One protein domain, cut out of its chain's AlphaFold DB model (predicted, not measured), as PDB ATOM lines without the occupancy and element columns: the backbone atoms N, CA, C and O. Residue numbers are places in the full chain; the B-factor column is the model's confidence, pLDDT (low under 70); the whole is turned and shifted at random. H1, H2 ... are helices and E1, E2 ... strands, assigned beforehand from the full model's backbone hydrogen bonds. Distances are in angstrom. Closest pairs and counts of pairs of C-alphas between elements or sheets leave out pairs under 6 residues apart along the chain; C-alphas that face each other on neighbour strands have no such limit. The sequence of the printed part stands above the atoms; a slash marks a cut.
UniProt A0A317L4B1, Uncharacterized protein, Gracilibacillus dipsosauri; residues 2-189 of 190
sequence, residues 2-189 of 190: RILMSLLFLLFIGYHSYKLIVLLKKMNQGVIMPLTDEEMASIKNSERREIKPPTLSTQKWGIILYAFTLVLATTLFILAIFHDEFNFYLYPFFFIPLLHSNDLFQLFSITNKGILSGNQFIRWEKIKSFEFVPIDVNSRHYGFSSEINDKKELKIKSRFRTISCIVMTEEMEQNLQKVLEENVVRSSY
ATOM      1  N   ARG A   2      88.736  95.086 178.224       74.06
ATOM      2  CA  ARG A   2      88.340  96.429 177.730       74.06
ATOM      3  C   ARG A   2      88.662  96.653 176.242       74.06
ATOM      4  O   ARG A   2      87.754  96.902 175.470       74.06
ATOM      5  N   ILE A   3      89.914  96.429 175.824       82.19
ATOM      6  CA  ILE A   3      90.352  96.608 174.421       82.19
ATOM      7  C   ILE A   3      89.584  95.699 173.446       82.19
ATOM      8  O   ILE A   3      89.132  96.159 172.404       82.19
ATOM      9  N   LEU A   4      89.405  94.419 173.793       85.06
ATOM     10  CA  LEU A   4      88.656  93.469 172.965       85.06
ATOM     11  C   LEU A   4      87.196  93.911 172.792       85.06
ATOM     12  O   LEU A   4      86.683  93.898 171.679       85.06
ATOM     13  N   MET A   5      86.542  94.338 173.876       79.81
ATOM     14  CA  MET A   5      85.161  94.827 173.827       79.81
ATOM     15  C   MET A   5      85.046  96.127 173.031       79.81
ATOM     16  O   MET A   5      84.126  96.266 172.231       79.81
ATOM     17  N   SER A   6      86.005  97.042 173.175       84.00
ATOM     18  CA  SER A   6      86.077  98.251 172.351       84.00
ATOM     19  C   SER A   6      86.241  97.925 170.867       84.00
ATOM     20  O   SER A   6      85.567  98.527 170.033       84.00
ATOM     21  N   LEU A   7      87.072  96.938 170.521       89.44
ATOM     22  CA  LEU A   7      87.236  96.486 169.139       89.44
ATOM     23  C   LEU A   7      85.938  95.880 168.587       89.44
ATOM     24  O   LEU A   7      85.520  96.232 167.487       89.44
ATOM     25  N   LEU A   8      85.275  95.009 169.354       88.38
ATOM     26  CA  LEU A   8      83.984  94.428 168.975       88.38
ATOM     27  C   LEU A   8      82.919  95.509 168.767       88.38
ATOM     28  O   LEU A   8      82.159  95.446 167.803       88.38
ATOM     29  N   PHE A   9      82.899  96.525 169.630       87.50
ATOM     30  CA  PHE A   9      81.985  97.653 169.521       87.50
ATOM     31  C   PHE A   9      82.219  98.456 168.234       87.50
ATOM     32  O   PHE A   9      81.276  98.722 167.486       87.50
ATOM     33  N   LEU A  10      83.478  98.783 167.930       89.38
ATOM     34  CA  LEU A  10      83.847  99.481 166.695       89.38
ATOM     35  C   LEU A  10      83.481  98.669 165.449       89.38
ATOM     36  O   LEU A  10      82.938  99.225 164.495       89.38
ATOM     37  N   LEU A  11      83.715  97.353 165.463       92.62
ATOM     38  CA  LEU A  11      83.301  96.463 164.377       92.62
ATOM     39  C   LEU A  11      81.778  96.451 164.209       92.62
ATOM     40  O   LEU A  11      81.288  96.493 163.080       92.62
ATOM     41  N   PHE A  12      81.026  96.435 165.309       90.56
ATOM     42  CA  PHE A  12      79.565  96.446 165.283       90.56
ATOM     43  C   PHE A  12      79.011  97.754 164.700       90.56
ATOM     44  O   PHE A  12      78.227  97.720 163.747       90.56
ATOM     45  N   ILE A  13      79.455  98.914 165.198       91.06
ATOM     46  CA  ILE A  13      79.043 100.219 164.651       91.06
ATOM     47  C   ILE A  13      79.489 100.374 163.198       91.06
ATOM     48  O   ILE A  13      78.706 100.839 162.366       91.06
ATOM     49  N   GLY A  14      80.715  99.962 162.873       92.81
ATOM     50  CA  GLY A  14      81.239  99.991 161.510       92.81
ATOM     51  C   GLY A  14      80.381  99.163 160.555       92.81
ATOM     52  O   GLY A  14      80.004  99.641 159.485       92.81
ATOM     53  N   TYR A  15      79.985  97.957 160.968       92.62
ATOM     54  CA  TYR A  15      79.090  97.091 160.202       92.62
ATOM     55  C   TYR A  15      77.714  97.730 159.968       92.62
ATOM     56  O   TYR A  15      77.226  97.745 158.835       92.62
ATOM     57  N   HIS A  16      77.090  98.289 161.008       91.44
ATOM     58  CA  HIS A  16      75.777  98.930 160.886       91.44
ATOM     59  C   HIS A  16      75.825 100.217 160.047       91.44
ATOM     60  O   HIS A  16      74.945 100.441 159.213       91.44
ATOM     61  N   SER A  17      76.887 101.010 160.183       92.50
ATOM     62  CA  SER A  17      77.141 102.187 159.342       92.50
ATOM     63  C   SER A  17      77.330 101.798 157.875       92.50
ATOM     64  O   SER A  17      76.684 102.359 156.991       92.50
ATOM     65  N   TYR A  18      78.150 100.778 157.601       93.31
ATOM     66  CA  TYR A  18      78.344 100.245 156.252       93.31
ATOM     67  C   TYR A  18      77.024  99.763 155.640       93.31
ATOM     68  O   TYR A  18      76.712 100.082 154.492       93.31
ATOM     69  N   LYS A  19      76.220  99.029 156.415       90.06
ATOM     70  CA  LYS A  19      74.913  98.530 155.983       90.06
ATOM     71  C   LYS A  19      73.963  99.672 155.613       90.06
ATOM     72  O   LYS A  19      73.324  99.590 154.566       90.06
ATOM     73  N   LEU A  20      73.920 100.741 156.412       91.00
ATOM     74  CA  LEU A  20      73.140 101.938 156.094       91.00
ATOM     75  C   LEU A  20      73.615 102.579 154.783       91.00
ATOM     76  O   LEU A  20      72.804 102.824 153.899       91.00
ATOM     77  N   ILE A  21      74.922 102.785 154.603       91.50
ATOM     78  CA  ILE A  21      75.478 103.375 153.372       91.50
ATOM     79  C   ILE A  21      75.114 102.536 152.138       91.50
ATOM     80  O   ILE A  21      74.704 103.076 151.107       91.50
ATOM     81  N   VAL A  22      75.240 101.210 152.234       91.06
ATOM     82  CA  VAL A  22      74.859 100.287 151.155       91.06
ATOM     83  C   VAL A  22      73.376 100.426 150.835       91.06
ATOM     84  O   VAL A  22      73.032 100.554 149.662       91.06
ATOM     85  N   LEU A  23      72.512 100.440 151.852       90.38
ATOM     86  CA  LEU A  23      71.070 100.606 151.688       90.38
ATOM     87  C   LEU A  23      70.739 101.909 150.947       90.38
ATOM     88  O   LEU A  23      70.062 101.869 149.921       90.38
ATOM     89  N   LEU A  24      71.290 103.039 151.401       90.75
ATOM     90  CA  LEU A  24      71.080 104.354 150.785       90.75
ATOM     91  C   LEU A  24      71.518 104.372 149.315       90.75
ATOM     92  O   LEU A  24      70.816 104.902 148.455       90.75
ATOM     93  N   LYS A  25      72.650 103.734 148.996       90.00
ATOM     94  CA  LYS A  25      73.140 103.620 147.614       90.00
ATOM     95  C   LYS A  25      72.232 102.752 146.736       90.00
ATOM     96  O   LYS A  25      72.225 102.936 145.520       90.00
ATOM     97  N   LYS A  26      71.528 101.778 147.319       89.12
ATOM     98  CA  LYS A  26      70.668 100.825 146.600       89.12
ATOM     99  C   LYS A  26      69.234 101.290 146.423       89.12
ATOM    100  O   LYS A  26      68.642 100.924 145.419       89.12
ATOM    101  N   MET A  27      68.727 102.114 147.332       85.62
ATOM    102  CA  MET A  27      67.397 102.719 147.250       85.62
ATOM    103  C   MET A  27      67.155 103.393 145.885       85.62
ATOM    104  O   MET A  27      66.161 103.132 145.224       85.62
ATOM    105  N   ASN A  28      68.134 104.135 145.368       77.00
ATOM    106  CA  ASN A  28      67.994 104.835 144.088       77.00
ATOM    107  C   ASN A  28      68.410 104.009 142.844       77.00
ATOM    108  O   ASN A  28      68.848 104.583 141.850       77.00
ATOM    109  N   GLN A  29      68.391 102.668 142.899       78.62
ATOM    110  CA  GLN A  29      68.823 101.807 141.782       78.62
ATOM    111  C   GLN A  29      67.665 101.000 141.199       78.62
ATOM    112  O   GLN A  29      66.998 100.294 141.944       78.62
ATOM    113  N   GLY A  30      67.535 101.054 139.863       79.31
ATOM    114  CA  GLY A  30      66.649 100.268 138.985       79.31
ATOM    115  C   GLY A  30      65.766  99.238 139.682       79.31
ATOM    116  O   GLY A  30      66.128  98.057 139.761       79.31
ATOM    117  N   VAL A  31      64.639  99.728 140.195       86.12
ATOM    118  CA  VAL A  31      63.577  98.932 140.805       86.12
ATOM    119  C   VAL A  31      62.853  98.208 139.680       86.12
ATOM    120  O   VAL A  31      62.497  98.829 138.685       86.12
ATOM    121  N   ILE A  32      62.694  96.898 139.826       87.25
ATOM    122  CA  ILE A  32      61.891  96.068 138.926       87.25
ATOM    123  C   ILE A  32      60.456  96.012 139.444       87.25
ATOM    124  O   ILE A  32      59.525  96.071 138.655       87.25
ATOM    125  N   MET A  33      60.286  95.893 140.766       87.62
ATOM    126  CA  MET A  33      58.983  95.735 141.408       87.62
ATOM    127  C   MET A  33      59.056  96.110 142.898       87.62
ATOM    128  O   MET A  33      60.080  95.827 143.527       87.62
ATOM    129  N   PRO A  34      58.006  96.670 143.516       85.00
ATOM    130  CA  PRO A  34      56.827  97.270 142.887       85.00
ATOM    131  C   PRO A  34      57.148  98.640 142.252       85.00
ATOM    132  O   PRO A  34      57.961  99.400 142.786       85.00
ATOM    133  N   LEU A  35      56.526  98.940 141.110       85.31
ATOM    134  CA  LEU A  35      56.642 100.187 140.342       85.31
ATOM    135  C   LEU A  35      55.420 101.094 140.496       85.31
ATOM    136  O   LEU A  35      55.577 102.314 140.492       85.31
ATOM    137  N   THR A  36      54.225 100.511 140.611       86.81
ATOM    138  CA  THR A  36      52.961 101.252 140.718       86.81
ATOM    139  C   THR A  36      52.431 101.251 142.150       86.81
ATOM    140  O   THR A  36      52.769 100.381 142.955       86.81
ATOM    141  N   ASP A  37      51.568 102.217 142.469       85.94
ATOM    142  CA  ASP A  37      50.913 102.285 143.780       85.94
ATOM    143  C   ASP A  37      50.012 101.060 144.029       85.94
ATOM    144  O   ASP A  37      49.917 100.580 145.156       85.94
ATOM    145  N   GLU A  38      49.411 100.497 142.975       86.50
ATOM    146  CA  GLU A  38      48.623  99.259 143.042       86.50
ATOM    147  C   GLU A  38      49.499  98.052 143.402       86.50
ATOM    148  O   GLU A  38      49.164  97.273 144.300       86.50
ATOM    149  N   GLU A  39      50.671  97.931 142.773       87.25
ATOM    150  CA  GLU A  39      51.644  96.895 143.115       87.25
ATOM    151  C   GLU A  39      52.151  97.069 144.554       87.25
ATOM    152  O   GLU A  39      52.265  96.088 145.290       87.25
ATOM    153  N   MET A  40      52.400  98.305 145.002       87.81
ATOM    154  CA  MET A  40      52.790  98.582 146.390       87.81
ATOM    155  C   MET A  40      51.687  98.222 147.386       87.81
ATOM    156  O   MET A  40      51.995  97.653 148.430       87.81
ATOM    157  N   ALA A  41      50.420  98.493 147.071       87.31
ATOM    158  CA  ALA A  41      49.280  98.132 147.915       87.31
ATOM    159  C   ALA A  41      49.057  96.611 147.990       87.31
ATOM    160  O   ALA A  41      48.555  96.093 148.990       87.31
ATOM    161  N   SER A  42      49.463  95.878 146.952       89.88
ATOM    162  CA  SER A  42      49.344  94.418 146.898       89.88
ATOM    163  C   SER A  42      50.418  93.663 147.695       89.88
ATOM    164  O   SER A  42      50.346  92.437 147.816       89.88
ATOM    165  N   ILE A  43      51.392  94.370 148.274       88.31
ATOM    166  CA  ILE A  43      52.414  93.796 149.150       88.31
ATOM    167  C   ILE A  43      52.387  94.540 150.492       88.31
ATOM    168  O   ILE A  43      52.366  95.767 150.552       88.31
ATOM    169  N   LYS A  44      52.466  93.810 151.602       86.81
ATOM    170  CA  LYS A  44      52.776  94.390 152.916       86.81
ATOM    171  C   LYS A  44      54.128  93.890 153.400       86.81
ATOM    172  O   LYS A  44      54.544  92.772 153.087       86.81
ATOM    173  N   ASN A  45      54.850  94.705 154.163       82.31
ATOM    174  CA  ASN A  45      56.094  94.241 154.776       82.31
ATOM    175  C   ASN A  45      55.812  93.155 155.842       82.31
ATOM    176  O   ASN A  45      54.662  92.897 156.198       82.31
ATOM    177  N   SER A  46      56.861  92.527 156.380       71.38
ATOM    178  CA  SER A  46      56.746  91.504 157.437       71.38
ATOM    179  C   SER A  46      55.993  91.975 158.692       71.38
ATOM    180  O   SER A  46      55.450  91.162 159.432       71.38
ATOM    181  N   GLU A  47      55.926  93.288 158.922       72.44
ATOM    182  CA  GLU A  47      55.174  93.907 160.016       72.44
ATOM    183  C   GLU A  47      53.766  94.376 159.622       72.44
ATOM    184  O   GLU A  47      53.130  95.116 160.374       72.44
ATOM    185  N   ARG A  48      53.257  93.965 158.454       76.00
ATOM    186  CA  ARG A  48      51.913  94.310 157.949       76.00
ATOM    187  C   ARG A  48      51.718  95.801 157.662       76.00
ATOM    188  O   ARG A  48      50.586  96.260 157.532       76.00
ATOM    189  N   ARG A  49      52.805  96.561 157.550       79.81
ATOM    190  CA  ARG A  49      52.781  97.963 157.127       79.81
ATOM    191  C   ARG A  49      52.823  98.037 155.607       79.81
ATOM    192  O   ARG A  49      53.464  97.211 154.951       79.81
ATOM    193  N   GLU A  50      52.176  99.063 155.078       85.25
ATOM    194  CA  GLU A  50      52.268  99.425 153.668       85.25
ATOM    195  C   GLU A  50      53.725  99.673 153.280       85.25
ATOM    196  O   GLU A  50      54.504 100.269 154.037       85.25
ATOM    197  N   ILE A  51      54.099  99.181 152.105       87.50
ATOM    198  CA  ILE A  51      55.421  99.424 151.550       87.50
ATOM    199  C   ILE A  51      55.437 100.812 150.937       87.50
ATOM    200  O   ILE A  51      54.529 101.217 150.220       87.50
ATOM    201  N   LYS A  52      56.512 101.536 151.215       87.19
ATOM    202  CA  LYS A  52      56.803 102.815 150.586       87.19
ATOM    203  C   LYS A  52      57.861 102.637 149.504       87.19
ATOM    204  O   LYS A  52      58.710 101.744 149.627       87.19
ATOM    205  N   PRO A  53      57.878 103.531 148.501       86.00
ATOM    206  CA  PRO A  53      58.905 103.526 147.477       86.00
ATOM    207  C   PRO A  53      60.319 103.470 148.076       86.00
ATOM    208  O   PRO A  53      60.566 104.000 149.167       86.00
ATOM    209  N   PRO A  54      61.289 102.868 147.375       87.31
ATOM    210  CA  PRO A  54      62.677 102.815 147.813       87.31
ATOM    211  C   PRO A  54      63.394 104.158 147.610       87.31
ATOM    212  O   PRO A  54      64.515 104.195 147.130       87.31
ATOM    213  N   THR A  55      62.789 105.292 147.964       87.81
ATOM    214  CA  THR A  55      63.394 106.620 147.779       87.81
ATOM    215  C   THR A  55      63.812 107.240 149.108       87.81
ATOM    216  O   THR A  55      63.207 107.016 150.156       87.81
ATOM    217  N   LEU A  56      64.860 108.068 149.081       86.12
ATOM    218  CA  LEU A  56      65.357 108.735 150.291       86.12
ATOM    219  C   LEU A  56      64.306 109.660 150.923       86.12
ATOM    220  O   LEU A  56      64.244 109.779 152.144       86.12
ATOM    221  N   SER A  57      63.473 110.304 150.101       85.25
ATOM    222  CA  SER A  57      62.419 111.214 150.558       85.25
ATOM    223  C   SER A  57      61.307 110.485 151.313       85.25
ATOM    224  O   SER A  57      60.856 110.972 152.348       85.25
ATOM    225  N   THR A  58      60.902 109.304 150.845       87.62
ATOM    226  CA  THR A  58      59.811 108.518 151.447       87.62
ATOM    227  C   THR A  58      60.251 107.776 152.710       87.62
ATOM    228  O   THR A  58      59.464 107.636 153.646       87.62
ATOM    229  N   GLN A  59      61.524 107.375 152.789       88.69
ATOM    230  CA  GLN A  59      62.112 106.669 153.939       88.69
ATOM    231  C   GLN A  59      62.849 107.600 154.920       88.69
ATOM    232  O   GLN A  59      63.554 107.130 155.816       88.69
ATOM    233  N   LYS A  60      62.691 108.925 154.783       90.19
ATOM    234  CA  LYS A  60      63.439 109.947 155.537       90.19
ATOM    235  C   LYS A  60      63.441 109.705 157.049       90.19
ATOM    236  O   LYS A  60      64.494 109.780 157.674       90.19
ATOM    237  N   TRP A  61      62.286 109.392 157.634       88.56
ATOM    238  CA  TRP A  61      62.166 109.163 159.077       88.56
ATOM    239  C   TRP A  61      62.927 107.926 159.554       88.56
ATOM    240  O   TRP A  61      63.623 108.004 160.564       88.56
ATOM    241  N   GLY A  62      62.864 106.824 158.801       89.00
ATOM    242  CA  GLY A  62      63.637 105.617 159.099       89.00
ATOM    243  C   GLY A  62      65.141 105.887 159.058       89.00
ATOM    244  O   GLY A  62      65.868 105.489 159.964       89.00
ATOM    245  N   ILE A  63      65.599 106.653 158.060       91.50
ATOM    246  CA  ILE A  63      67.004 107.063 157.925       91.50
ATOM    247  C   ILE A  63      67.438 107.937 159.106       91.50
ATOM    248  O   ILE A  63      68.476 107.665 159.707       91.50
ATOM    249  N   ILE A  64      66.652 108.964 159.455       92.19
ATOM    250  CA  ILE A  64      66.955 109.872 160.571       92.19
ATOM    251  C   ILE A  64      67.048 109.090 161.880       92.19
ATOM    252  O   ILE A  64      68.025 109.244 162.608       92.19
ATOM    253  N   LEU A  65      66.073 108.226 162.167       91.31
ATOM    254  CA  LEU A  65      66.035 107.464 163.412       91.31
ATOM    255  C   LEU A  65      67.188 106.452 163.500       91.31
ATOM    256  O   LEU A  65      67.805 106.301 164.556       91.31
ATOM    257  N   TYR A  66      67.537 105.809 162.385       91.88
ATOM    258  CA  TYR A  66      68.693 104.914 162.312       91.88
ATOM    259  C   TYR A  66      70.008 105.669 162.532       91.88
ATOM    260  O   TYR A  66      70.848 105.244 163.326       91.88
ATOM    261  N   ALA A  67      70.193 106.801 161.848       92.88
ATOM    262  CA  ALA A  67      71.386 107.631 161.980       92.88
ATOM    263  C   ALA A  67      71.520 108.195 163.400       92.88
ATOM    264  O   ALA A  67      72.599 108.129 163.985       92.88
ATOM    265  N   PHE A  68      70.421 108.674 163.984       92.19
ATOM    266  CA  PHE A  68      70.381 109.141 165.367       92.19
ATOM    267  C   PHE A  68      70.790 108.034 166.343       92.19
ATOM    268  O   PHE A  68      71.606 108.266 167.229       92.19
ATOM    269  N   THR A  69      70.296 106.812 166.134       90.88
ATOM    270  CA  THR A  69      70.660 105.643 166.947       90.88
ATOM    271  C   THR A  69      72.157 105.327 166.854       90.88
ATOM    272  O   THR A  69      72.792 105.066 167.874       90.88
ATOM    273  N   LEU A  70      72.744 105.382 165.653       91.94
ATOM    274  CA  LEU A  70      74.187 105.193 165.459       91.94
ATOM    275  C   LEU A  70      75.011 106.269 166.173       91.94
ATOM    276  O   LEU A  70      75.999 105.945 166.834       91.94
ATOM    277  N   VAL A  71      74.608 107.535 166.054       93.00
ATOM    278  CA  VAL A  71      75.276 108.657 166.727       93.00
ATOM    279  C   VAL A  71      75.179 108.494 168.238       93.00
ATOM    280  O   VAL A  71      76.198 108.566 168.913       93.00
ATOM    281  N   LEU A  72      73.991 108.193 168.767       90.12
ATOM    282  CA  LEU A  72      73.781 107.967 170.194       90.12
ATOM    283  C   LEU A  72      74.661 106.826 170.720       90.12
ATOM    284  O   LEU A  72      75.364 107.010 171.711       90.12
ATOM    285  N   ALA A  73      74.676 105.676 170.037       89.06
ATOM    286  CA  ALA A  73      75.522 104.543 170.409       89.06
ATOM    287  C   ALA A  73      77.015 104.917 170.388       89.06
ATOM    288  O   ALA A  73      77.756 104.566 171.304       89.06
ATOM    289  N   THR A  74      77.448 105.675 169.378       90.06
ATOM    290  CA  THR A  74      78.837 106.144 169.262       90.06
ATOM    291  C   THR A  74      79.200 107.108 170.392       90.06
ATOM    292  O   THR A  74      80.247 106.951 171.014       90.06
ATOM    293  N   THR A  75      78.331 108.068 170.712       89.50
ATOM    294  CA  THR A  75      78.542 109.024 171.809       89.50
ATOM    295  C   THR A  75      78.624 108.314 173.155       89.50
ATOM    296  O   THR A  75      79.551 108.573 173.919       89.50
ATOM    297  N   LEU A  76      77.707 107.385 173.438       86.00
ATOM    298  CA  LEU A  76      77.722 106.604 174.680       86.00
ATOM    299  C   LEU A  76      78.996 105.768 174.810       86.00
ATOM    300  O   LEU A  76      79.567 105.685 175.891       86.00
ATOM    301  N   PHE A  77      79.484 105.203 173.709       85.62
ATOM    302  CA  PHE A  77      80.750 104.478 173.694       85.62
ATOM    303  C   PHE A  77      81.962 105.364 173.955       85.62
ATOM    304  O   PHE A  77      82.839 104.982 174.726       85.62
ATOM    305  N   ILE A  78      82.003 106.551 173.348       86.81
ATOM    306  CA  ILE A  78      83.051 107.542 173.604       86.81
ATOM    307  C   ILE A  78      83.045 107.907 175.093       86.81
ATOM    308  O   ILE A  78      84.070 107.765 175.754       86.81
ATOM    309  N   LEU A  79      81.888 108.278 175.651       85.38
ATOM    310  CA  LEU A  79      81.750 108.586 177.080       85.38
ATOM    311  C   LEU A  79      82.214 107.419 177.960       85.38
ATOM    312  O   LEU A  79      82.952 107.628 178.919       85.38
ATOM    313  N   ALA A  80      81.853 106.191 177.595       81.19
ATOM    314  CA  ALA A  80      82.242 104.998 178.330       81.19
ATOM    315  C   ALA A  80      83.740 104.660 178.247       81.19
ATOM    316  O   ALA A  80      84.245 103.921 179.090       81.19
ATOM    317  N   ILE A  81      84.460 105.158 177.238       82.00
ATOM    318  CA  ILE A  81      85.921 105.044 177.163       82.00
ATOM    319  C   ILE A  81      86.590 106.083 178.061       82.00
ATOM    320  O   ILE A  81      87.595 105.752 178.688       82.00
ATOM    321  N   PHE A  82      86.064 107.309 178.103       83.81
ATOM    322  CA  PHE A  82      86.682 108.433 178.813       83.81
ATOM    323  C   PHE A  82      86.325 108.507 180.305       83.81
ATOM    324  O   PHE A  82      87.058 109.135 181.063       83.81
ATOM    325  N   HIS A  83      85.248 107.850 180.740       80.44
ATOM    326  CA  HIS A  83      84.859 107.765 182.147       80.44
ATOM    327  C   HIS A  83      85.088 106.350 182.693       80.44
ATOM    328  O   HIS A  83      84.370 105.418 182.340       80.44
ATOM    329  N   ASP A  84      86.062 106.194 183.593       68.94
ATOM    330  CA  ASP A  84      86.418 104.893 184.188       68.94
ATOM    331  C   ASP A  84      85.321 104.302 185.099       68.94
ATOM    332  O   ASP A  84      85.332 103.103 185.374       68.94
ATOM    333  N   GLU A  85      84.335 105.102 185.513       69.81
ATOM    334  CA  GLU A  85      83.162 104.632 186.269       69.81
ATOM    335  C   GLU A  85      82.127 103.907 185.395       69.81
ATOM    336  O   GLU A  85      81.164 103.321 185.901       69.81
ATOM    337  N   PHE A  86      82.289 103.935 184.071       70.81
ATOM    338  CA  PHE A  86      81.292 103.379 183.175       70.81
ATOM    339  C   PHE A  86      81.362 101.851 183.132       70.81
ATOM    340  O   PHE A  86      82.315 101.244 182.641       70.81
ATOM    341  N   ASN A  87      80.303 101.209 183.619       74.19
ATOM    342  CA  ASN A  87      80.245  99.762 183.701       74.19
ATOM    343  C   ASN A  87      80.134  99.120 182.305       74.19
ATOM    344  O   ASN A  87      79.117  99.250 181.619       74.19
ATOM    345  N   PHE A  88      81.165  98.373 181.895       71.31
ATOM    346  CA  PHE A  88      81.212  97.728 180.580       71.31
ATOM    347  C   PHE A  88      80.068  96.721 180.346       71.31
ATOM    348  O   PHE A  88      79.710  96.469 179.195       71.31
ATOM    349  N   TYR A  89      79.454  96.183 181.411       76.00
ATOM    350  CA  TYR A  89      78.282  95.304 181.307       76.00
ATOM    351  C   TYR A  89      77.067  95.999 180.671       76.00
ATOM    352  O   TYR A  89      76.151  95.321 180.212       76.00
ATOM    353  N   LEU A  90      77.059  97.334 180.599       75.25
ATOM    354  CA  LEU A  90      75.991  98.107 179.963       75.25
ATOM    355  C   LEU A  90      76.131  98.190 178.432       75.25
ATOM    356  O   LEU A  90      75.161  98.513 177.750       75.25
ATOM    357  N   TYR A  91      77.297  97.854 177.865       74.69
ATOM    358  CA  TYR A  91      77.573  97.998 176.427       74.69
ATOM    359  C   TYR A  91      76.603  97.210 175.529       74.69
ATOM    360  O   TYR A  91      76.151  97.772 174.529       74.69
ATOM    361  N   PRO A  92      76.233  95.950 175.848       76.19
ATOM    362  CA  PRO A  92      75.296  95.189 175.026       76.19
ATOM    363  C   PRO A  92      73.926  95.857 174.873       76.19
ATOM    364  O   PRO A  92      73.298  95.736 173.820       76.19
ATOM    365  N   PHE A  93      73.472  96.600 175.887       80.69
ATOM    366  CA  PHE A  93      72.165  97.257 175.865       80.69
ATOM    367  C   PHE A  93      72.097  98.386 174.831       80.69
ATOM    368  O   PHE A  93      71.033  98.625 174.260       80.69
ATOM    369  N   PHE A  94      73.227  99.020 174.498       75.56
ATOM    370  CA  PHE A  94      73.276 100.048 173.450       75.56
ATOM    371  C   PHE A  94      73.065  99.489 172.043       75.56
ATOM    372  O   PHE A  94      72.736 100.238 171.126       75.56
ATOM    373  N   PHE A  95      73.206  98.174 171.857       77.94
ATOM    374  CA  PHE A  95      72.995  97.536 170.561       77.94
ATOM    375  C   PHE A  95      71.549  97.113 170.314       77.94
ATOM    376  O   PHE A  95      71.193  96.871 169.160       77.94
ATOM    377  N   ILE A  96      70.702  97.055 171.348       82.81
ATOM    378  CA  ILE A  96      69.305  96.610 171.226       82.81
ATOM    379  C   ILE A  96      68.554  97.384 170.125       82.81
ATOM    380  O   ILE A  96      67.971  96.735 169.251       82.81
ATOM    381  N   PRO A  97      68.622  98.730 170.052       80.50
ATOM    382  CA  PRO A  97      67.926  99.472 169.000       80.50
ATOM    383  C   PRO A  97      68.436  99.144 167.585       80.50
ATOM    384  O   PRO A  97      67.671  99.129 166.623       80.50
ATOM    385  N   LEU A  98      69.730  98.833 167.444       82.75
ATOM    386  CA  LEU A  98      70.337  98.476 166.158       82.75
ATOM    387  C   LEU A  98      69.962  97.056 165.714       82.75
ATOM    388  O   LEU A  98      69.847  96.811 164.507       82.75
ATOM    389  N   LEU A  99      69.719  96.134 166.648       81.88
ATOM    390  CA  LEU A  99      69.266  94.771 166.348       81.88
ATOM    391  C   LEU A  99      67.835  94.747 165.788       81.88
ATOM    392  O   LEU A  99      67.578  94.016 164.832       81.88
ATOM    393  N   HIS A 100      66.952  95.610 166.297       79.06
ATOM    394  CA  HIS A 100      65.554  95.749 165.854       79.06
ATOM    395  C   HIS A 100      65.349  96.825 164.774       79.06
ATOM    396  O   HIS A 100      64.240  97.235 164.460       79.06
ATOM    397  N   SER A 101      66.430  97.282 164.143       81.31
ATOM    398  CA  SER A 101      66.371  98.380 163.175       81.31
ATOM    399  C   SER A 101      65.821  97.998 161.791       81.31
ATOM    400  O   SER A 101      65.795  98.841 160.891       81.31
ATOM    401  N   ASN A 102      65.438  96.733 161.565       78.12
ATOM    402  CA  ASN A 102      64.816  96.317 160.300       78.12
ATOM    403  C   ASN A 102      63.465  97.018 160.100       78.12
ATOM    404  O   ASN A 102      63.152  97.427 158.984       78.12
ATOM    405  N   ASP A 103      62.746  97.221 161.199       79.06
ATOM    406  CA  ASP A 103      61.355  97.681 161.255       79.06
ATOM    407  C   ASP A 103      61.227  99.207 161.100       79.06
ATOM    408  O   ASP A 103      60.136  99.772 160.977       79.06
ATOM    409  N   LEU A 104      62.375  99.892 161.063       84.50
ATOM    410  CA  LEU A 104      62.472 101.329 160.817       84.50
ATOM    411  C   LEU A 104      62.178 101.701 159.362       84.50
ATOM    412  O   LEU A 104      61.876 102.859 159.080       84.50
ATOM    413  N   PHE A 105      62.272 100.739 158.443       86.94
ATOM    414  CA  PHE A 105      62.084 100.968 157.015       86.94
ATOM    415  C   PHE A 105      60.864 100.201 156.520       86.94
ATOM    416  O   PHE A 105      60.805  98.972 156.570       86.94
ATOM    417  N   GLN A 106      59.903 100.936 155.971       89.06
ATOM    418  CA  GLN A 106      58.732 100.380 155.293       89.06
ATOM    419  C   GLN A 106      59.120 100.047 153.854       89.06
ATOM    420  O   GLN A 106      58.660 100.681 152.909       89.06
ATOM    421  N   LEU A 107      60.078  99.134 153.701       89.06
ATOM    422  CA  LEU A 107      60.753  98.885 152.437       89.06
ATOM    423  C   LEU A 107      60.648  97.417 152.056       89.06
ATOM    424  O   LEU A 107      61.084  96.544 152.807       89.06
ATOM    425  N   PHE A 108      60.157  97.170 150.851       91.56
ATOM    426  CA  PHE A 108      60.357  95.922 150.135       91.56
ATOM    427  C   PHE A 108      60.389  96.245 148.642       91.56
ATOM    428  O   PHE A 108      59.454  96.839 148.118       91.56
ATOM    429  N   SER A 109      61.484  95.926 147.962       91.12
ATOM    430  CA  SER A 109      61.571  96.094 146.512       91.12
ATOM    431  C   SER A 109      62.561  95.120 145.902       91.12
ATOM    432  O   SER A 109      63.614  94.818 146.466       91.12
ATOM    433  N   ILE A 110      62.223  94.638 144.722       91.62
ATOM    434  CA  ILE A 110      63.091  93.865 143.861       91.62
ATOM    435  C   ILE A 110      63.807  94.832 142.923       91.62
ATOM    436  O   ILE A 110      63.201  95.693 142.293       91.62
ATOM    437  N   THR A 111      65.120  94.680 142.829       91.38
ATOM    438  CA  THR A 111      65.999  95.468 141.964       91.38
ATOM    439  C   THR A 111      66.754  94.540 141.022       91.38
ATOM    440  O   THR A 111      66.913  93.351 141.301       91.38
ATOM    441  N   ASN A 112      67.363  95.100 139.978       88.00
ATOM    442  CA  ASN A 112      68.228  94.347 139.055       88.00
ATOM    443  C   ASN A 112      69.359  93.557 139.735       88.00
ATOM    444  O   ASN A 112      69.905  92.628 139.152       88.00
ATOM    445  N   LYS A 113      69.762  93.929 140.955       89.00
ATOM    446  CA  LYS A 113      70.907  93.322 141.655       89.00
ATOM    447  C   LYS A 113      70.505  92.456 142.848       89.00
ATOM    448  O   LYS A 113      71.393  91.882 143.482       89.00
ATOM    449  N   GLY A 114      69.227  92.417 143.207       91.31
ATOM    450  CA  GLY A 114      68.750  91.718 144.392       91.31
ATOM    451  C   GLY A 114      67.535  92.377 145.026       91.31
ATOM    452  O   GLY A 114      66.882  93.225 144.422       91.31
ATOM    453  N   ILE A 115      67.276  92.031 146.278       92.56
ATOM    454  CA  ILE A 115      66.071  92.413 147.012       92.56
ATOM    455  C   ILE A 115      66.437  93.363 148.149       92.56
ATOM    456  O   ILE A 115      67.349  93.099 148.938       92.56
ATOM    457  N   LEU A 116      65.718  94.474 148.231       91.75
ATOM    458  CA  LEU A 116      65.703  95.392 149.358       91.75
ATOM    459  C   LEU A 116      64.540  95.024 150.274       91.75
ATOM    460  O   LEU A 116      63.413  94.900 149.811       91.75
ATOM    461  N   SER A 117      64.801  94.863 151.566       90.38
ATOM    462  CA  SER A 117      63.764  94.601 152.567       90.38
ATOM    463  C   SER A 117      64.184  95.177 153.915       90.38
ATOM    464  O   SER A 117      65.267  94.869 154.422       90.38
ATOM    465  N   GLY A 118      63.355  96.055 154.477       88.31
ATOM    466  CA  GLY A 118      63.684  96.813 155.681       88.31
ATOM    467  C   GLY A 118      65.009  97.570 155.519       88.31
ATOM    468  O   GLY A 118      65.213  98.315 154.562       88.31
ATOM    469  N   ASN A 119      65.949  97.340 156.434       87.38
ATOM    470  CA  ASN A 119      67.300  97.912 156.367       87.38
ATOM    471  C   ASN A 119      68.302  97.064 155.541       87.38
ATOM    472  O   ASN A 119      69.513  97.271 155.647       87.38
ATOM    473  N   GLN A 120      67.847  96.042 154.808       88.44
ATOM    474  CA  GLN A 120      68.702  95.016 154.199       88.44
ATOM    475  C   GLN A 120      68.690  95.076 152.678       88.44
ATOM    476  O   GLN A 120      67.677  95.374 152.055       88.44
ATOM    477  N   PHE A 121      69.828  94.701 152.092       91.38
ATOM    478  CA  PHE A 121      69.964  94.405 150.673       91.38
ATOM    479  C   PHE A 121      70.561  93.004 150.504       91.38
ATOM    480  O   PHE A 121      71.672  92.735 150.977       91.38
ATOM    481  N   ILE A 122      69.839  92.119 149.822       90.69
ATOM    482  CA  ILE A 122      70.247  90.740 149.550       90.69
ATOM    483  C   ILE A 122      70.468  90.594 148.051       90.69
ATOM    484  O   ILE A 122      69.537  90.725 147.269       90.69
ATOM    485  N   ARG A 123      71.711  90.316 147.649       91.50
ATOM    486  CA  ARG A 123      72.048  90.039 146.245       91.50
ATOM    487  C   ARG A 123      71.475  88.700 145.796       91.50
ATOM    488  O   ARG A 123      71.417  87.781 146.611       91.50
ATOM    489  N   TRP A 124      71.147  88.581 144.510       91.75
ATOM    490  CA  TRP A 124      70.607  87.351 143.915       91.75
ATOM    491  C   TRP A 124      71.461  86.112 144.212       91.75
ATOM    492  O   TRP A 124      70.937  85.096 144.652       91.75
ATOM    493  N   GLU A 125      72.786  86.230 144.101       89.69
ATOM    494  CA  GLU A 125      73.772  85.174 144.411       89.69
ATOM    495  C   GLU A 125      73.756  84.681 145.877       89.69
ATOM    496  O   GLU A 125      74.360  83.667 146.213       89.69
ATOM    497  N   LYS A 126      73.124  85.427 146.794       90.25
ATOM    498  CA  LYS A 126      73.059  85.098 148.229       90.25
ATOM    499  C   LYS A 126      71.727  84.478 148.637       90.25
ATOM    500  O   LYS A 126      71.593  84.078 149.800       90.25
ATOM    501  N   ILE A 127      70.753  84.444 147.730       92.19
ATOM    502  CA  ILE A 127      69.453  83.819 147.956       92.19
ATOM    503  C   ILE A 127      69.616  82.321 147.725       92.19
ATOM    504  O   ILE A 127      70.110  81.900 146.689       92.19
ATOM    505  N   LYS A 128      69.237  81.522 148.724       90.12
ATOM    506  CA  LYS A 128      69.313  80.058 148.664       90.12
ATOM    507  C   LYS A 128      68.012  79.441 148.180       90.12
ATOM    508  O   LYS A 128      68.030  78.454 147.461       90.12
ATOM    509  N   SER A 129      66.894  79.984 148.643       91.69
ATOM    510  CA  SER A 129      65.564  79.515 148.283       91.69
ATOM    511  C   SER A 129      64.533  80.592 148.587       91.69
ATOM    512  O   SER A 129      64.776  81.506 149.385       91.69
ATOM    513  N   PHE A 130      63.364  80.450 147.982       93.75
ATOM    514  CA  PHE A 130      62.173  81.207 148.324       93.75
ATOM    515  C   PHE A 130      60.980  80.251 148.388       93.75
ATOM    516  O   PHE A 130      60.999  79.191 147.766       93.75
ATOM    517  N   GLU A 131      59.977  80.596 149.184       93.25
ATOM    518  CA  GLU A 131      58.750  79.813 149.338       93.25
ATOM    519  C   GLU A 131      57.581  80.743 149.669       93.25
ATOM    520  O   GLU A 131      57.754  81.724 150.396       93.25
ATOM    521  N   PHE A 132      56.396  80.426 149.154       91.94
ATOM    522  CA  PHE A 132      55.149  81.072 149.549       91.94
ATOM    523  C   PHE A 132      54.454  80.182 150.575       91.94
ATOM    524  O   PHE A 132      54.119  79.034 150.286       91.94
ATOM    525  N   VAL A 133      54.266  80.694 151.788       89.19
ATOM    526  CA  VAL A 133      53.662  79.951 152.899       89.19
ATOM    527  C   VAL A 133      52.295  80.557 153.206       89.19
ATOM    528  O   VAL A 133      52.226  81.769 153.406       89.19
ATOM    529  N   PRO A 134      51.207  79.769 153.265       85.81
ATOM    530  CA  PRO A 134      49.911  80.291 153.683       85.81
ATOM    531  C   PRO A 134      49.985  80.806 155.125       85.81
ATOM    532  O   PRO A 134      50.624  80.197 155.988       85.81
ATOM    533  N   ILE A 135      49.345  81.942 155.387       77.69
ATOM    534  CA  ILE A 135      49.265  82.526 156.724       77.69
ATOM    535  C   ILE A 135      48.162  81.797 157.493       77.69
ATOM    536  O   ILE A 135      46.977  81.961 157.213       77.69
ATOM    537  N   ASP A 136      48.566  80.973 158.460       65.75
ATOM    538  CA  ASP A 136      47.644  80.207 159.298       65.75
ATOM    539  C   ASP A 136      46.951  81.107 160.339       65.75
ATOM    540  O   ASP A 136      47.598  81.687 161.225       65.75
ATOM    541  N   VAL A 137      45.620  81.155 160.237       57.12
ATOM    542  CA  VAL A 137      44.674  81.878 161.100       57.12
ATOM    543  C   VAL A 137      44.794  81.455 162.575       57.12
ATOM    544  O   VAL A 137      44.528  82.264 163.464       57.12
ATOM    545  N   ASN A 138      45.257  80.230 162.855       53.62
ATOM    546  CA  ASN A 138      45.363  79.666 164.208       53.62
ATOM    547  C   ASN A 138      46.751  79.781 164.858       53.62
ATOM    548  O   ASN A 138      46.955  79.310 165.980       53.62
ATOM    549  N   SER A 139      47.734  80.400 164.201       53.94
ATOM    550  CA  SER A 139      49.066  80.519 164.800       53.94
ATOM    551  C   SER A 139      49.129  81.639 165.856       53.94
ATOM    552  O   SER A 139      48.569  82.723 165.686       53.94
ATOM    553  N   ARG A 140      49.886  81.405 166.944       52.94
ATOM    554  CA  ARG A 140      50.072  82.316 168.105       52.94
ATOM    555  C   ARG A 140      50.511  83.755 167.764       52.94
ATOM    556  O   ARG A 140      50.504  84.597 168.653       52.94
ATOM    557  N   HIS A 141      50.911  84.020 166.517       52.97
ATOM    558  CA  HIS A 141      51.405  85.314 166.032       52.97
ATOM    559  C   HIS A 141      50.533  85.939 164.916       52.97
ATOM    560  O   HIS A 141      50.772  87.093 164.555       52.97
ATOM    561  N   TYR A 142      49.531  85.234 164.359       54.12
ATOM    562  CA  TYR A 142      48.787  85.699 163.170       54.12
ATOM    563  C   TYR A 142      47.282  85.955 163.335       54.12
ATOM    564  O   TYR A 142      46.699  86.584 162.457       54.12
ATOM    565  N   GLY A 143      46.652  85.629 164.458       48.72
ATOM    566  CA  GLY A 143      45.214  85.880 164.613       48.72
ATOM    567  C   GLY A 143      44.866  87.294 165.079       48.72
ATOM    568  O   GLY A 143      44.625  87.433 166.264       48.72
ATOM    569  N   PHE A 144      44.803  88.321 164.211       53.56
ATOM    570  CA  PHE A 144      44.111  89.587 164.568       53.56
ATOM    571  C   PHE A 144      43.535  90.441 163.409       53.56
ATOM    572  O   PHE A 144      42.772  91.356 163.703       53.56
ATOM    573  N   SER A 145      43.804  90.180 162.117       61.06
ATOM    574  CA  SER A 145      43.207  90.982 161.021       61.06
ATOM    575  C   SER A 145      42.648  90.123 159.886       61.06
ATOM    576  O   SER A 145      43.412  89.472 159.174       61.06
ATOM    577  N   SER A 146      41.331  90.196 159.665       62.34
ATOM    578  CA  SER A 146      40.615  89.520 158.567       62.34
ATOM    579  C   SER A 146      41.170  89.831 157.173       62.34
ATOM    580  O   SER A 146      40.994  89.037 156.262       62.34
ATOM    581  N   GLU A 147      41.871  90.955 157.013       66.69
ATOM    582  CA  GLU A 147      42.486  91.384 155.753       66.69
ATOM    583  C   GLU A 147      43.643  90.475 155.284       66.69
ATOM    584  O   GLU A 147      43.914  90.373 154.088       66.69
ATOM    585  N   ILE A 148      44.342  89.833 156.226       65.50
ATOM    586  CA  ILE A 148      45.575  89.057 155.976       65.50
ATOM    587  C   ILE A 148      45.351  87.555 156.190       65.50
ATOM    588  O   ILE A 148      46.124  86.731 155.699       65.50
ATOM    589  N   ASN A 149      44.281  87.196 156.898       67.81
ATOM    590  CA  ASN A 149      43.837  85.814 156.992       67.81
ATOM    591  C   ASN A 149      43.610  85.277 155.565       67.81
ATOM    592  O   ASN A 149      43.084  85.988 154.712       67.81
ATOM    593  N   ASP A 150      44.091  84.064 155.292       72.44
ATOM    594  CA  ASP A 150      44.058  83.407 153.974       72.44
ATOM    595  C   ASP A 150      44.992  83.997 152.896       72.44
ATOM    596  O   ASP A 150      44.943  83.596 151.731       72.44
ATOM    597  N   LYS A 151      45.892  84.921 153.261       84.06
ATOM    598  CA  LYS A 151      46.974  85.399 152.380       84.06
ATOM    599  C   LYS A 151      48.231  84.543 152.508       84.06
ATOM    600  O   LYS A 151      48.329  83.659 153.360       84.06
ATOM    601  N   LYS A 152      49.219  84.803 151.648       87.62
ATOM    602  CA  LYS A 152      50.509  84.101 151.654       87.62
ATOM    603  C   LYS A 152      51.635  85.029 152.088       87.62
ATOM    604  O   LYS A 152      51.685  86.201 151.724       87.62
ATOM    605  N   GLU A 153      52.564  84.479 152.854       89.75
ATOM    606  CA  GLU A 153      53.835  85.102 153.201       89.75
ATOM    607  C   GLU A 153      54.919  84.554 152.265       89.75
ATOM    608  O   GLU A 153      55.218  83.356 152.274       89.75
ATOM    609  N   LEU A 154      55.531  85.429 151.471       92.38
ATOM    610  CA  LEU A 154      56.745  85.108 150.732       92.38
ATOM    611  C   LEU A 154      57.921  85.123 151.707       92.38
ATOM    612  O   LEU A 154      58.236  86.160 152.292       92.38
ATOM    613  N   LYS A 155      58.608  83.991 151.850       92.44
ATOM    614  CA  LYS A 155      59.831  83.853 152.649       92.44
ATOM    615  C   LYS A 155      61.018  83.638 151.733       92.44
ATOM    616  O   LYS A 155      61.078  82.658 151.000       92.44
ATOM    617  N   ILE A 156      62.004  84.522 151.822       91.94
ATOM    618  CA  ILE A 156      63.249  84.436 151.059       91.94
ATOM    619  C   ILE A 156      64.380  84.118 152.030       91.94
ATOM    620  O   ILE A 156      64.710  84.910 152.920       91.94
ATOM    621  N   LYS A 157      64.988  82.945 151.856       92.00
ATOM    622  CA  LYS A 157      66.063  82.432 152.706       92.00
ATOM    623  C   LYS A 157      67.418  82.774 152.091       92.00
ATOM    624  O   LYS A 157      67.728  82.411 150.959       92.00
ATOM    625  N   SER A 158      68.263  83.437 152.872       89.44
ATOM    626  CA  SER A 158      69.681  83.665 152.572       89.44
ATOM    627  C   SER A 158      70.567  82.914 153.569       89.44
ATOM    628  O   SER A 158      70.081  82.329 154.535       89.44
ATOM    629  N   ARG A 159      71.893  82.933 153.378       81.44
ATOM    630  CA  ARG A 159      72.837  82.206 154.253       81.44
ATOM    631  C   ARG A 159      72.708  82.535 155.746       81.44
ATOM    632  O   ARG A 159      72.942  81.646 156.555       81.44
ATOM    633  N   PHE A 160      72.382  83.776 156.098       78.62
ATOM    634  CA  PHE A 160      72.395  84.231 157.495       78.62
ATOM    635  C   PHE A 160      71.067  84.814 157.970       78.62
ATOM    636  O   PHE A 160      70.960  85.185 159.136       78.62
ATOM    637  N   ARG A 161      70.091  84.987 157.073       81.31
ATOM    638  CA  ARG A 161      68.849  85.713 157.354       81.31
ATOM    639  C   ARG A 161      67.718  85.227 156.463       81.31
ATOM    640  O   ARG A 161      67.961  84.853 155.315       81.31
ATOM    641  N   THR A 162      66.505  85.347 156.974       87.62
ATOM    642  CA  THR A 162      65.272  85.233 156.198       87.62
ATOM    643  C   THR A 162      64.629  86.610 156.154       87.62
ATOM    644  O   THR A 162      64.571  87.283 157.184       87.62
ATOM    645  N   ILE A 163      64.194  87.038 154.975       90.38
ATOM    646  CA  ILE A 163      63.315  88.202 154.820       90.38
ATOM    647  C   ILE A 163      61.946  87.711 154.375       90.38
ATOM    648  O   ILE A 163      61.851  86.665 153.724       90.38
ATOM    649  N   SER A 164      60.906  88.460 154.716       88.88
ATOM    650  CA  SER A 164      59.560  88.139 154.277       88.88
ATOM    651  C   SER A 164      58.728  89.364 153.937       88.88
ATOM    652  O   SER A 164      59.011  90.487 154.369       88.88
ATOM    653  N   CYS A 165      57.712  89.128 153.120       89.31
ATOM    654  CA  CYS A 165      56.633  90.060 152.847       89.31
ATOM    655  C   CYS A 165      55.324  89.285 152.693       89.31
ATOM    656  O   CYS A 165      55.314  88.084 152.416       89.31
ATOM    657  N   ILE A 166      54.218  89.977 152.911       89.06
ATOM    658  CA  ILE A 166      52.873  89.434 152.774       89.06
ATOM    659  C   ILE A 166      52.362  89.839 151.402       89.06
ATOM    660  O   ILE A 166      52.426  91.012 151.036       89.06
ATOM    661  N   VAL A 167      51.850  88.867 150.662       90.44
ATOM    662  CA  VAL A 167      51.315  89.057 149.319       90.44
ATOM    663  C   VAL A 167      49.794  89.049 149.398       90.44
ATOM    664  O   VAL A 167      49.191  88.084 149.869       90.44
ATOM    665  N   MET A 168      49.172  90.147 148.976       88.19
ATOM    666  CA  MET A 168      47.737  90.386 149.152       88.19
ATOM    667  C   MET A 168      46.901  89.886 147.966       88.19
ATOM    668  O   MET A 168      45.711  89.603 148.145       88.19
ATOM    669  N   THR A 169      47.496  89.762 146.776       89.38
ATOM    670  CA  THR A 169      46.814  89.360 145.535       89.38
ATOM    671  C   THR A 169      47.527  88.196 144.849       89.38
ATOM    672  O   THR A 169      48.747  88.059 144.929       89.38
ATOM    673  N   GLU A 170      46.763  87.354 144.155       89.69
ATOM    674  CA  GLU A 170      47.306  86.216 143.402       89.69
ATOM    675  C   GLU A 170      48.143  86.669 142.195       89.69
ATOM    676  O   GLU A 170      49.179  86.084 141.896       89.69
ATOM    677  N   GLU A 171      47.757  87.770 141.548       91.31
ATOM    678  CA  GLU A 171      48.540  88.375 140.467       91.31
ATOM    679  C   GLU A 171      49.948  88.773 140.939       91.31
ATOM    680  O   GLU A 171      50.947  88.473 140.283       91.31
ATOM    681  N   MET A 172      50.049  89.392 142.120       92.00
ATOM    682  CA  MET A 172      51.338  89.760 142.695       92.00
ATOM    683  C   MET A 172      52.165  88.526 143.069       92.00
ATOM    684  O   MET A 172      53.379  88.519 142.879       92.00
ATOM    685  N   GLU A 173      51.527  87.457 143.552       92.50
ATOM    686  CA  GLU A 173      52.200  86.179 143.797       92.50
ATOM    687  C   GLU A 173      52.835  85.631 142.515       92.50
ATOM    688  O   GLU A 173      54.028  85.322 142.514       92.50
ATOM    689  N   GLN A 174      52.076  85.575 141.419       92.69
ATOM    690  CA  GLN A 174      52.557  85.081 140.126       92.69
ATOM    691  C   GLN A 174      53.706  85.940 139.579       92.69
ATOM    692  O   GLN A 174      54.719  85.410 139.116       92.69
ATOM    693  N   ASN A 175      53.590  87.265 139.685       92.06
ATOM    694  CA  ASN A 175      54.631  88.191 139.245       92.06
ATOM    695  C   ASN A 175      55.919  88.038 140.069       92.06
ATOM    696  O   ASN A 175      57.011  87.930 139.502       92.06
ATOM    697  N   LEU A 176      55.806  87.967 141.400       92.25
ATOM    698  CA  LEU A 176      56.943  87.727 142.288       92.25
ATOM    699  C   LEU A 176      57.580  86.367 142.011       92.25
ATOM    700  O   LEU A 176      58.805  86.282 141.934       92.25
ATOM    701  N   GLN A 177      56.774  85.320 141.828       93.06
ATOM    702  CA  GLN A 177      57.262  83.984 141.505       93.06
ATOM    703  C   GLN A 177      58.098  84.007 140.227       93.06
ATOM    704  O   GLN A 177      59.249  83.578 140.253       93.06
ATOM    705  N   LYS A 178      57.575  84.592 139.146       92.31
ATOM    706  CA  LYS A 178      58.289  84.698 137.870       92.31
ATOM    707  C   LYS A 178      59.635  85.411 138.016       92.31
ATOM    708  O   LYS A 178      60.664  84.891 137.590       92.31
ATOM    709  N   VAL A 179      59.655  86.577 138.666       91.69
ATOM    710  CA  VAL A 179      60.890  87.362 138.848       91.69
ATOM    711  C   VAL A 179      61.909  86.613 139.716       91.69
ATOM    712  O   VAL A 179      63.113  86.651 139.435       91.69
ATOM    713  N   LEU A 180      61.456  85.928 140.767       91.12
ATOM    714  CA  LEU A 180      62.323  85.145 141.647       91.12
ATOM    715  C   LEU A 180      62.888  83.916 140.935       91.12
ATOM    716  O   LEU A 180      64.083  83.662 141.055       91.12
ATOM    717  N   GLU A 181      62.082  83.187 140.166       90.81
ATOM    718  CA  GLU A 181      62.541  82.043 139.372       90.81
ATOM    719  C   GLU A 181      63.606  82.471 138.359       90.81
ATOM    720  O   GLU A 181      64.699  81.900 138.335       90.81
ATOM    721  N   GLU A 182      63.357  83.537 137.597       88.88
ATOM    722  CA  GLU A 182      64.293  84.047 136.589       88.88
ATOM    723  C   GLU A 182      65.654  84.456 137.180       88.88
ATOM    724  O   GLU A 182      66.695  84.251 136.548       88.88
ATOM    725  N   ASN A 183      65.677  85.027 138.390       86.19
ATOM    726  CA  ASN A 183      66.898  85.582 138.981       86.19
ATOM    727  C   ASN A 183      67.612  84.637 139.961       86.19
ATOM    728  O   ASN A 183      68.842  84.646 140.014       86.19
ATOM    729  N   VAL A 184      66.880  83.828 140.733       82.69
ATOM    730  CA  VAL A 184      67.445  82.911 141.745       82.69
ATOM    731  C   VAL A 184      67.916  81.604 141.110       82.69
ATOM    732  O   VAL A 184      68.970  81.081 141.477       82.69
ATOM    733  N   VAL A 185      67.184  81.076 140.124       72.00
ATOM    734  CA  VAL A 185      67.622  79.869 139.402       72.00
ATOM    735  C   VAL A 185      68.868  80.196 138.588       72.00
ATOM    736  O   VAL A 185      69.862  79.482 138.665       72.00
ATOM    737  N   ARG A 186      68.874  81.331 137.883       65.94
ATOM    738  CA  ARG A 186      70.017  81.762 137.068       65.94
ATOM    739  C   ARG A 186      71.284  82.025 137.887       65.94
ATOM    740  O   ARG A 186      72.373  81.724 137.408       65.94
ATOM    741  N   SER A 187      71.163  82.554 139.106       63.44
ATOM    742  CA  SER A 187      72.314  82.783 139.990       63.44
ATOM    743  C   SER A 187      72.867  81.506 140.630       63.44
ATOM    744  O   SER A 187      73.999  81.521 141.095       63.44
ATOM    745  N   SER A 188      72.102  80.409 140.640       59.72
ATOM    746  CA  SER A 188      72.538  79.113 141.182       59.72
ATOM    747  C   SER A 188      73.429  78.317 140.216       59.72
ATOM    748  O   SER A 188      74.078  77.363 140.638       59.72
ATOM    749  N   TYR A 189      73.472  78.709 138.936       51.25
ATOM    750  CA  TYR A 189      74.275  78.076 137.876       51.25
ATOM    751  C   TYR A 189      75.446  78.947 137.374       51.25
ATOM    752  O   TYR A 189      76.106  78.569 136.405       51.25
TER     753      TYR A 189
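Overview. This is residues 2 to 189 of the 190 residues of an uncharacterized protein of Gracilibacillus dipsosauri (UniProt A0A317L4B1). A head of two small antiparallel sheets, partly face to face with strands crossed, has helix H6 packed along it; a three-helix up-and-down bundle, H1, H3 and H4, forms a stalk along the longest axis, and the last part of H1, residues 19 to 27, packs on one sheet. The printed part has 188 residues with six named helices and eight named strands, in the order H1 E1 H2 E2 H3 H4 H5 E3 E4 E5 E6 E7 E8 H6, of mixed class. It is only just compact, close to loose, with a radius of gyration of the C-alphas of 18.8 A, and elongated, spanning 60 by 39 by 33 A.

Arrangement. Start at the sheet E2 - E8 - E7 - E6, residues 43 to 45, 162 to 167, 152 to 158 and 127 to 134. E6, E7 and E8 form a meander, each strand the antiparallel neighbour of the one before; find N 131 and O 155 3.0 A apart, N 156 and O 163 2.9 A. The sheet E1 - E3 - E4 - E5, residues 31 to 33, 108 to 111, 114 to 117 and 120 to 123, makes a sandwich with it, two sheets face to face, their strands at 63 degrees. E3, E4 and E5 form another meander, with N 109 and O 116 2.9 A apart and N 115 and O 122 2.8 A. H6, residues 170 to 188, is on the first sheet in two layers, at a height over the sheet of 9.2 A. H6 and H1, residues 2 to 27, lie on opposite faces of the second sheet, three layers; the closest C-alphas of H1 and E5 are Leu 23 and Phe 121, 6.4 A. H1 touches H3, residues 60 to 82, at C-alphas Ile 13 and Leu 70, 7.0 A, opposite ways. H3 and H4, residues 88 to 99, form a hairpin, closest at C-alphas Ala 73 and Phe 94, 5.9 A. H5, residues 101 to 104, touches H3 at C-alphas Leu 104 and Gly 62, 4.8 A. H2, residues 37 to 41, is close but not clearly touching H6. In H1, H2 and H3 every O i to N i+4 pair is within hydrogen-bond range; H6 has 14 of 15, and H4 1 of 8, beside 7 of 9 O i to N i+3 pairs.

Along the chain. Find C-alpha 2 at (88.340, 96.429, 177.730); H1 runs 37.5 A from there. H3 is 32.9 A long, H6 26.3 A, ending at C-alpha 188, (72.538, 79.113, 141.182).

Size, cuts and confidence. The printed part has no cut; the links E2 to H3 and E6 to E7 are long. Confidence is under 70 at residues 84 to 85, 136 to 149 and 186 to 189.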